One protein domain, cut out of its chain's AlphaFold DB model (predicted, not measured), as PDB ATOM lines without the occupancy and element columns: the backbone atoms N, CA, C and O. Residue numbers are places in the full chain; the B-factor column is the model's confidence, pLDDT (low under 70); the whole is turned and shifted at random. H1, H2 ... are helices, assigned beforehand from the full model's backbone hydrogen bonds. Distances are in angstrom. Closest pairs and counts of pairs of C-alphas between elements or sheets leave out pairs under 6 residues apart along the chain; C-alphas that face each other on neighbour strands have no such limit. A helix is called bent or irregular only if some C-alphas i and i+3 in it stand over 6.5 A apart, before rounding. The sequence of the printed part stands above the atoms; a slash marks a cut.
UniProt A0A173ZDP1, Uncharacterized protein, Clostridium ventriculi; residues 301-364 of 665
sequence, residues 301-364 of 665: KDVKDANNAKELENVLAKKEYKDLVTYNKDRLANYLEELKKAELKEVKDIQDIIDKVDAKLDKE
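This is residues 301 to 364 of the 665 residues of an uncharacterized protein of Clostridium ventriculi (UniProt A0A173ZDP1). Four helices follow one another in a chain of contacts: short H1 packs on H2, H2 packs crosswise on H3, and H3 packs crosswise on the long H4. H3 thus sits between H2 and H4, and the last residues of H4, 359 to 364, run on beyond its contact with H3. The printed part has 64 residues, with four named helices in the order H1, H2, H3, H4 and no named strand; its class is all helix. It is compact, with a radius of gyration of the C-alphas of 10.8 A, and spans 32 by 22 by 21 A.

H1, residues 301 to 305, touches H2, residues 309 to 316; their closest C-alphas, those of Val 303 and Leu 312, are 6.3 A apart. H2 touches H3, residues 329 to 339, about perpendicular at 85 degrees, with the C-alphas of Ala 309 and Ala 333 closest at 5.2 A. H1 and H3 are close but not clearly touching, the closest C-alphas being those of Lys 304 and Leu 339 at 7.5 A. H3 touches H4, residues 347 to 364, at a steep tilt of 65 degrees, opposite ways; the C-alphas of Tyr 335 and Ile 354 are closest at 5.9 A, and H4 touches H3 with residues 350 to 358 alone. H2 and H4 are apart; H1 and H4 are only just apart, with closest C-alphas at 8.3 A. Every O i to N i+4 pair is within hydrogen-bond range in H1, H2 and H4, and 5 of 7 are in H3.

H1 begins at C-alpha 301 (-102.761, 6.793, -47.589). H2 measures 10.4 A from first to last C-alpha. H3 measures 14.9 A and is irregular: C-alphas 330 and 333 are 8.0 A apart. H4 measures 26.3 A and ends at C-alpha 364 (-96.446, 10.613, -17.814).

The two C-alphas farthest apart, those of Glu 320 and Glu 364, are 33.2 A apart. The link from H2 to H3, residues 317 to 328, is long; that from H1 to H2 is tight. The printed part has no cut, and no printed residue is under 70 in pLDDT.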
ATOM      1  N   LYS A 301    -103.314   5.753 -46.723       90.06
ATOM      2  CA  LYS A 301    -102.761   6.793 -47.589       90.06
ATOM      3  C   LYS A 301    -103.113   8.201 -47.111       90.06
ATOM      4  O   LYS A 301    -102.225   9.038 -47.003       90.06
ATOM      5  N   ASP A 302    -104.381   8.457 -46.808       92.81
ATOM      6  CA  ASP A 302    -104.829   9.775 -46.357       92.81
ATOM      7  C   ASP A 302    -104.162  10.171 -45.021       92.81
ATOM      8  O   ASP A 302    -103.849  11.343 -44.824       92.81
ATOM      9  N   VAL A 303    -103.898   9.211 -44.121       93.94
ATOM     10  CA  VAL A 303    -103.152   9.444 -42.872       93.94
ATOM     11  C   VAL A 303    -101.680   9.765 -43.149       93.94
ATOM     12  O   VAL A 303    -101.159  10.709 -42.555       93.94
ATOM     13  N   LYS A 304    -101.022   9.059 -44.084       92.31
ATOM     14  CA  LYS A 304     -99.649   9.390 -44.527       92.31
ATOM     15  C   LYS A 304     -99.546  10.791 -45.122       92.31
ATOM     16  O   LYS A 304     -98.550  11.479 -44.910       92.31
ATOM     17  N   ASP A 305    -100.563  11.198 -45.875       92.31
ATOM     18  CA  ASP A 305    -100.582  12.477 -46.584       92.31
ATOM     19  C   ASP A 305    -100.904  13.668 -45.651       92.31
ATOM     20  O   ASP A 305    -100.736  14.824 -46.051       92.31
ATOM     21  N   ALA A 306    -101.340  13.424 -44.407       93.81
ATOM     22  CA  ALA A 306    -101.644  14.471 -43.434       93.81
ATOM     23  C   ALA A 306    -100.365  15.137 -42.888       93.81
ATOM     24  O   ALA A 306     -99.544  14.528 -42.201       93.81
ATOM     25  N   ASN A 307    -100.200  16.441 -43.130       90.81
ATOM     26  CA  ASN A 307     -98.968  17.159 -42.792       90.81
ATOM     27  C   ASN A 307     -99.032  17.921 -41.466       90.81
ATOM     28  O   ASN A 307     -97.990  18.339 -40.953       90.81
ATOM     29  N   ASN A 308    -100.220  18.109 -40.899       93.38
ATOM     30  CA  ASN A 308    -100.435  18.799 -39.630       93.38
ATOM     31  C   ASN A 308    -101.616  18.187 -38.860       93.38
ATOM     32  O   ASN A 308    -102.405  17.420 -39.408       93.38
ATOM     33  N   ALA A 309    -101.748  18.549 -37.580       90.62
ATOM     34  CA  ALA A 309    -102.762  17.980 -36.693       90.62
ATOM     35  C   ALA A 309    -104.195  18.245 -37.186       90.62
ATOM     36  O   ALA A 309    -105.075  17.414 -36.985       90.62
ATOM     37  N   LYS A 310    -104.428  19.375 -37.873       92.38
ATOM     38  CA  LYS A 310    -105.746  19.718 -38.419       92.38
ATOM     39  C   LYS A 310    -106.106  18.862 -39.632       92.38
ATOM     40  O   LYS A 310    -107.250  18.441 -39.767       92.38
ATOM     41  N   GLU A 311    -105.142  18.599 -40.507       93.94
ATOM     42  CA  GLU A 311    -105.308  17.675 -41.630       93.94
ATOM     43  C   GLU A 311    -105.549  16.247 -41.142       93.94
ATOM     44  O   GLU A 311    -106.482  15.606 -41.621       93.94
ATOM     45  N   LEU A 312    -104.791  15.790 -40.140       94.44
ATOM     46  CA  LEU A 312    -104.990  14.475 -39.530       94.44
ATOM     47  C   LEU A 312    -106.385  14.360 -38.899       94.44
ATOM     48  O   LEU A 312    -107.085  13.383 -39.144       94.44
ATOM     49  N   GLU A 313    -106.837  15.384 -38.168       94.00
ATOM     50  CA  GLU A 313    -108.203  15.434 -37.632       94.00
ATOM     51  C   GLU A 313    -109.252  15.283 -38.740       94.00
ATOM     52  O   GLU A 313    -110.194  14.508 -38.599       94.00
ATOM     53  N   ASN A 314    -109.084  16.006 -39.851       93.88
ATOM     54  CA  ASN A 314    -110.019  15.949 -40.972       93.88
ATOM     55  C   ASN A 314    -110.062  14.557 -41.613       93.88
ATOM     56  O   ASN A 314    -111.130  14.152 -42.066       93.88
ATOM     57  N   VAL A 315    -108.932  13.844 -41.670       93.88
ATOM     58  CA  VAL A 315    -108.863  12.462 -42.167       93.88
ATOM     59  C   VAL A 315    -109.573  11.516 -41.203       93.88
ATOM     60  O   VAL A 315    -110.514  10.844 -41.613       93.88
ATOM     61  N   LEU A 316    -109.190  11.516 -39.923       91.50
ATOM     62  CA  LEU A 316    -109.755  10.627 -38.900       91.50
ATOM     63  C   LEU A 316    -111.266  10.845 -38.688       91.50
ATOM     64  O   LEU A 316    -111.989   9.918 -38.337       91.50
ATOM     65  N   ALA A 317    -111.766  12.059 -38.943       91.19
ATOM     66  CA  ALA A 317    -113.181  12.399 -38.816       91.19
ATOM     67  C   ALA A 317    -114.032  12.083 -40.062       91.19
ATOM     68  O   ALA A 317    -115.248  12.318 -40.035       91.19
ATOM     69  N   LYS A 318    -113.447  11.593 -41.169       90.38
ATOM     70  CA  LYS A 318    -114.230  11.232 -42.364       90.38
ATOM     71  C   LYS A 318    -115.234  10.138 -42.024       90.38
ATOM     72  O   LYS A 318    -114.917   9.155 -41.357       90.38
ATOM     73  N   LYS A 319    -116.462  10.291 -42.526       86.69
ATOM     74  CA  LYS A 319    -117.566   9.372 -42.225       86.69
ATOM     75  C   LYS A 319    -117.244   7.934 -42.641       86.69
ATOM     76  O   LYS A 319    -117.659   7.021 -41.939       86.69
ATOM     77  N   GLU A 320    -116.524   7.747 -43.747       84.38
ATOM     78  CA  GLU A 320    -116.080   6.429 -44.207       84.38
ATOM     79  C   GLU A 320    -114.974   5.782 -43.352       84.38
ATOM     80  O   GLU A 320    -114.792   4.576 -43.453       84.38
ATOM     81  N   TYR A 321    -114.265   6.536 -42.502       88.81
ATOM     82  CA  TYR A 321    -113.133   6.040 -41.699       88.81
ATOM     83  C   TYR A 321    -113.419   5.968 -40.195       88.81
ATOM     84  O   TYR A 321    -112.596   5.469 -39.435       88.81
ATOM     85  N   LYS A 322    -114.585   6.455 -39.757       79.50
ATOM     86  CA  LYS A 322    -114.938   6.644 -38.339       79.50
ATOM     87  C   LYS A 322    -114.817   5.381 -37.463       79.50
ATOM     88  O   LYS A 322    -114.701   5.520 -36.254       79.50
ATOM     89  N   ASP A 323    -114.911   4.195 -38.069       82.81
ATOM     90  CA  ASP A 323    -114.900   2.900 -37.377       82.81
ATOM     91  C   ASP A 323    -113.556   2.157 -37.560       82.81
ATOM     92  O   ASP A 323    -113.415   1.037 -37.082       82.81
ATOM     93  N   LEU A 324    -112.577   2.758 -38.256       86.25
ATOM     94  CA  LEU A 324    -111.272   2.139 -38.521       86.25
ATOM     95  C   LEU A 324    -110.297   2.295 -37.351       86.25
ATOM     96  O   LEU A 324    -109.503   1.395 -37.105       86.25
ATOM     97  N   VAL A 325    -110.349   3.427 -36.638       89.81
ATOM     98  CA  VAL A 325    -109.473   3.705 -35.491       89.81
ATOM     99  C   VAL A 325    -110.191   4.491 -34.394       89.81
ATOM    100  O   VAL A 325    -111.087   5.293 -34.662       89.81
ATOM    101  N   THR A 326    -109.756   4.304 -33.149       90.81
ATOM    102  CA  THR A 326    -110.185   5.084 -31.979       90.81
ATOM    103  C   THR A 326    -109.062   6.021 -31.556       90.81
ATOM    104  O   THR A 326    -107.914   5.599 -31.490       90.81
ATOM    105  N   TYR A 327    -109.377   7.290 -31.272       91.12
ATOM    106  CA  TYR A 327    -108.362   8.294 -30.937       91.12
ATOM    107  C   TYR A 327    -108.882   9.395 -30.003       91.12
ATOM    108  O   TYR A 327    -110.050   9.794 -30.062       91.12
ATOM    109  N   ASN A 328    -107.986   9.949 -29.183       89.06
ATOM    110  CA  ASN A 328    -108.244  11.160 -28.396       89.06
ATOM    111  C   ASN A 328    -107.900  12.443 -29.184       89.06
ATOM    112  O   ASN A 328    -106.761  12.639 -29.612       89.06
ATOM    113  N   LYS A 329    -108.871  13.354 -29.343       89.94
ATOM    114  CA  LYS A 329    -108.710  14.608 -30.105       89.94
ATOM    115  C   LYS A 329    -107.665  15.557 -29.521       89.94
ATOM    116  O   LYS A 329    -107.026  16.281 -30.280       89.94
ATOM    117  N   ASP A 330    -107.447  15.527 -28.212       89.56
ATOM    118  CA  ASP A 330    -106.513  16.440 -27.546       89.56
ATOM    119  C   ASP A 330    -105.040  16.045 -27.770       89.56
ATOM    120  O   ASP A 330    -104.132  16.827 -27.499       89.56
ATOM    121  N   ARG A 331    -104.790  14.849 -28.323       92.25
ATOM    122  CA  ARG A 331    -103.451  14.261 -28.513       92.25
ATOM    123  C   ARG A 331    -103.005  14.204 -29.980       92.25
ATOM    124  O   ARG A 331    -101.944  13.664 -30.285       92.25
ATOM    125  N   LEU A 332    -103.759  14.823 -30.893       92.25
ATOM    126  CA  LEU A 332    -103.510  14.797 -32.345       92.25
ATOM    127  C   LEU A 332    -102.095  15.225 -32.756       92.25
ATOM    128  O   LEU A 332    -101.535  14.662 -33.695       92.25
ATOM    129  N   ALA A 333    -101.517  16.222 -32.079       92.38
ATOM    130  CA  ALA A 333    -100.154  16.667 -32.367       92.38
ATOM    131  C   ALA A 333     -99.116  15.572 -32.070       92.38
ATOM    132  O   ALA A 333     -98.175  15.400 -32.842       92.38
ATOM    133  N   ASN A 334     -99.339  14.799 -31.004       94.75
ATOM    134  CA  ASN A 334     -98.446  13.735 -30.560       94.75
ATOM    135  C   ASN A 334     -98.560  12.516 -31.487       94.75
ATOM    136  O   ASN A 334     -97.542  11.956 -31.888       94.75
ATOM    137  N   TYR A 335     -99.778  12.157 -31.916       95.25
ATOM    138  CA  TYR A 335     -99.962  11.107 -32.926       95.25
ATOM    139  C   TYR A 335     -99.284  11.465 -34.242       95.25
ATOM    140  O   TYR A 335     -98.583  10.637 -34.809       95.25
ATOM    141  N   LEU A 336     -99.469  12.698 -34.726       94.25
ATOM    142  CA  LEU A 336     -98.876  13.144 -35.986       94.25
ATOM    143  C   LEU A 336     -97.349  13.002 -35.976       94.25
ATOM    144  O   LEU A 336     -96.763  12.629 -36.991       94.25
ATOM    145  N   GLU A 337     -96.705  13.324 -34.853       92.94
ATOM    146  CA  GLU A 337     -95.253  13.222 -34.727       92.94
ATOM    147  C   GLU A 337     -94.764  11.781 -34.924       92.94
ATOM    148  O   GLU A 337     -93.811  11.555 -35.672       92.94
ATOM    149  N   GLU A 338     -95.432  10.810 -34.299       94.69
ATOM    150  CA  GLU A 338     -95.046   9.399 -34.370       94.69
ATOM    151  C   GLU A 338     -95.491   8.734 -35.682       94.69
ATOM    152  O   GLU A 338     -94.706   8.017 -36.302       94.69
ATOM    153  N   LEU A 339     -96.690   9.050 -36.183       94.75
ATOM    154  CA  LEU A 339     -97.203   8.549 -37.466       94.75
ATOM    155  C   LEU A 339     -96.307   8.951 -38.647       94.75
ATOM    156  O   LEU A 339     -96.153   8.177 -39.586       94.75
ATOM    157  N   LYS A 340     -95.663  10.127 -38.599       91.50
ATOM    158  CA  LYS A 340     -94.711  10.569 -39.638       91.50
ATOM    159  C   LYS A 340     -93.382   9.815 -39.635       91.50
ATOM    160  O   LYS A 340     -92.673   9.849 -40.640       91.50
ATOM    161  N   LYS A 341     -93.010   9.199 -38.512       90.25
ATOM    162  CA  LYS A 341     -91.757   8.441 -38.369       90.25
ATOM    163  C   LYS A 341     -91.929   6.971 -38.756       90.25
ATOM    164  O   LYS A 341     -90.929   6.295 -38.986       90.25
ATOM    165  N   ALA A 342     -93.167   6.484 -38.804       89.00
ATOM    166  CA  ALA A 342     -93.483   5.077 -38.993       89.00
ATOM    167  C   ALA A 342     -93.806   4.718 -40.451       89.00
ATOM    168  O   ALA A 342     -94.330   5.521 -41.225       89.00
ATOM    169  N   GLU A 343     -93.529   3.468 -40.818       89.81
ATOM    170  CA  GLU A 343     -93.994   2.889 -42.075       89.81
ATOM    171  C   GLU A 343     -95.412   2.329 -41.877       89.81
ATOM    172  O   GLU A 343     -95.587   1.317 -41.214       89.81
ATOM    173  N   LEU A 344     -96.427   2.991 -42.444       91.25
ATOM    174  CA  LEU A 344     -97.833   2.577 -42.305       91.25
ATOM    175  C   LEU A 344     -98.250   1.699 -43.498       91.25
ATOM    176  O   LEU A 344     -98.300   2.187 -44.627       91.25
ATOM    177  N   LYS A 345     -98.535   0.417 -43.311       87.44
ATOM    178  CA  LYS A 345     -98.987  -0.501 -44.373       87.44
ATOM    179  C   LYS A 345    -100.479  -0.782 -44.268       87.44
ATOM    180  O   LYS A 345    -101.159  -0.827 -45.291       87.44
ATOM    181  N   GLU A 346    -100.982  -0.874 -43.048       89.69
ATOM    182  CA  GLU A 346    -102.364  -1.212 -42.735       89.69
ATOM    183  C   GLU A 346    -102.961  -0.285 -41.666       89.69
ATOM    184  O   GLU A 346    -102.275   0.523 -41.040       89.69
ATOM    185  N   VAL A 347    -104.281  -0.371 -41.475       89.81
ATOM    186  CA  VAL A 347    -105.009   0.398 -40.447       89.81
ATOM    187  C   VAL A 347    -104.461   0.094 -39.050       89.81
ATOM    188  O   VAL A 347    -104.367   0.993 -38.214       89.81
ATOM    189  N   LYS A 348    -104.065  -1.163 -38.812       91.25
ATOM    190  CA  LYS A 348    -103.524  -1.628 -37.535       91.25
ATOM    191  C   LYS A 348    -102.267  -0.860 -37.118       91.25
ATOM    192  O   LYS A 348    -102.198  -0.444 -35.968       91.25
ATOM    193  N   ASP A 349    -101.354  -0.569 -38.046       92.56
ATOM    194  CA  ASP A 349    -100.144   0.217 -37.754       92.56
ATOM    195  C   ASP A 349    -100.484   1.595 -37.168       92.56
ATOM    196  O   ASP A 349     -99.810   2.105 -36.274       92.56
ATOM    197  N   ILE A 350    -101.560   2.209 -37.667       93.44
ATOM    198  CA  ILE A 350    -102.021   3.526 -37.224       93.44
ATOM    199  C   ILE A 350    -102.616   3.431 -35.817       93.44
ATOM    200  O   ILE A 350    -102.305   4.278 -34.978       93.44
ATOM    201  N   GLN A 351    -103.438   2.409 -35.547       95.44
ATOM    202  CA  GLN A 351    -104.013   2.195 -34.217       95.44
ATOM    203  C   GLN A 351    -102.929   1.883 -33.180       95.44
ATOM    204  O   GLN A 351    -102.926   2.495 -32.117       95.44
ATOM    205  N   ASP A 352    -101.970   1.014 -33.507       93.44
ATOM    206  CA  ASP A 352    -100.891   0.626 -32.595       93.44
ATOM    207  C   ASP A 352    -100.028   1.846 -32.196       93.44
ATOM    208  O   ASP A 352     -99.597   1.975 -31.047       93.44
ATOM    209  N   ILE A 353     -99.812   2.798 -33.116       94.38
ATOM    210  CA  ILE A 353     -99.117   4.061 -32.814       94.38
ATOM    211  C   ILE A 353     -99.958   4.968 -31.914       94.38
ATOM    212  O   ILE A 353     -99.416   5.541 -30.965       94.38
ATOM    213  N   ILE A 354    -101.257   5.111 -32.192       93.88
ATOM    214  CA  ILE A 354    -102.172   5.904 -31.358       93.88
ATOM    215  C   ILE A 354    -102.195   5.347 -29.931       93.88
ATOM    216  O   ILE A 354    -101.931   6.095 -28.990       93.88
ATOM    217  N   ASP A 355    -102.389   4.037 -29.780       92.88
ATOM    218  CA  ASP A 355    -102.441   3.355 -28.484       92.88
ATOM    219  C   ASP A 355    -101.122   3.501 -27.716       92.88
ATOM    220  O   ASP A 355    -101.111   3.747 -26.508       92.88
ATOM    221  N   LYS A 356     -99.984   3.409 -28.413       92.19
ATOM    222  CA  LYS A 356     -98.659   3.612 -27.816       92.19
ATOM    223  C   LYS A 356     -98.462   5.042 -27.314       92.19
ATOM    224  O   LYS A 356     -97.889   5.239 -26.239       92.19
ATOM    225  N   VAL A 357     -98.894   6.039 -28.086       91.81
ATOM    226  CA  VAL A 357     -98.830   7.449 -27.680       91.81
ATOM    227  C   VAL A 357     -99.744   7.697 -26.485       91.81
ATOM    228  O   VAL A 357     -99.319   8.349 -25.532       91.81
ATOM    229  N   ASP A 358    -100.951   7.137 -26.500       90.06
ATOM    230  CA  ASP A 358    -101.898   7.247 -25.397       90.06
ATOM    231  C   ASP A 358    -101.336   6.644 -24.111       90.06
ATOM    232  O   ASP A 358    -101.196   7.356 -23.117       90.06
ATOM    233  N   ALA A 359    -100.878   5.392 -24.157       83.12
ATOM    234  CA  ALA A 359    -100.283   4.717 -23.006       83.12
ATOM    235  C   ALA A 359     -99.072   5.473 -22.432       83.12
ATOM    236  O   ALA A 359     -98.882   5.518 -21.214       83.12
ATOM    237  N   LYS A 360     -98.249   6.085 -23.293       86.06
ATOM    238  CA  LYS A 360     -97.105   6.897 -22.862       86.06
ATOM    239  C   LYS A 360     -97.555   8.157 -22.120       86.06
ATOM    240  O   LYS A 360     -97.039   8.437 -21.042       86.06
ATOM    241  N   LEU A 361     -98.494   8.908 -22.689       84.12
ATOM    242  CA  LEU A 361     -98.957  10.175 -22.115       84.12
ATOM    243  C   LEU A 361     -99.770   9.957 -20.837       84.12
ATOM    244  O   LEU A 361     -99.586  10.695 -19.874       84.12
ATOM    245  N   ASP A 362    -100.603   8.915 -20.798       79.94
ATOM    246  CA  ASP A 362    -101.339   8.519 -19.594       79.94
ATOM    247  C   ASP A 362    -100.385   8.162 -18.445       79.94
ATOM    248  O   ASP A 362    -100.612   8.539 -17.292       79.94
ATOM    249  N   LYS A 363     -99.271   7.487 -18.757       73.69
ATOM    250  CA  LYS A 363     -98.224   7.188 -17.777       73.69
ATOM    251  C   LYS A 363     -97.514   8.452 -17.284       73.69
ATOM    252  O   LYS A 363     -97.377   8.628 -16.078       73.69
ATOM    253  N   GLU A 364     -97.105   9.348 -18.182       71.94
ATOM    254  CA  GLU A 364     -96.446  10.613 -17.814       71.94
ATOM    255  C   GLU A 364     -97.344  11.515 -16.945       71.94
ATOM    256  O   GLU A 364     -96.870  12.159 -16.006       71.94
TER     257      GLU A 364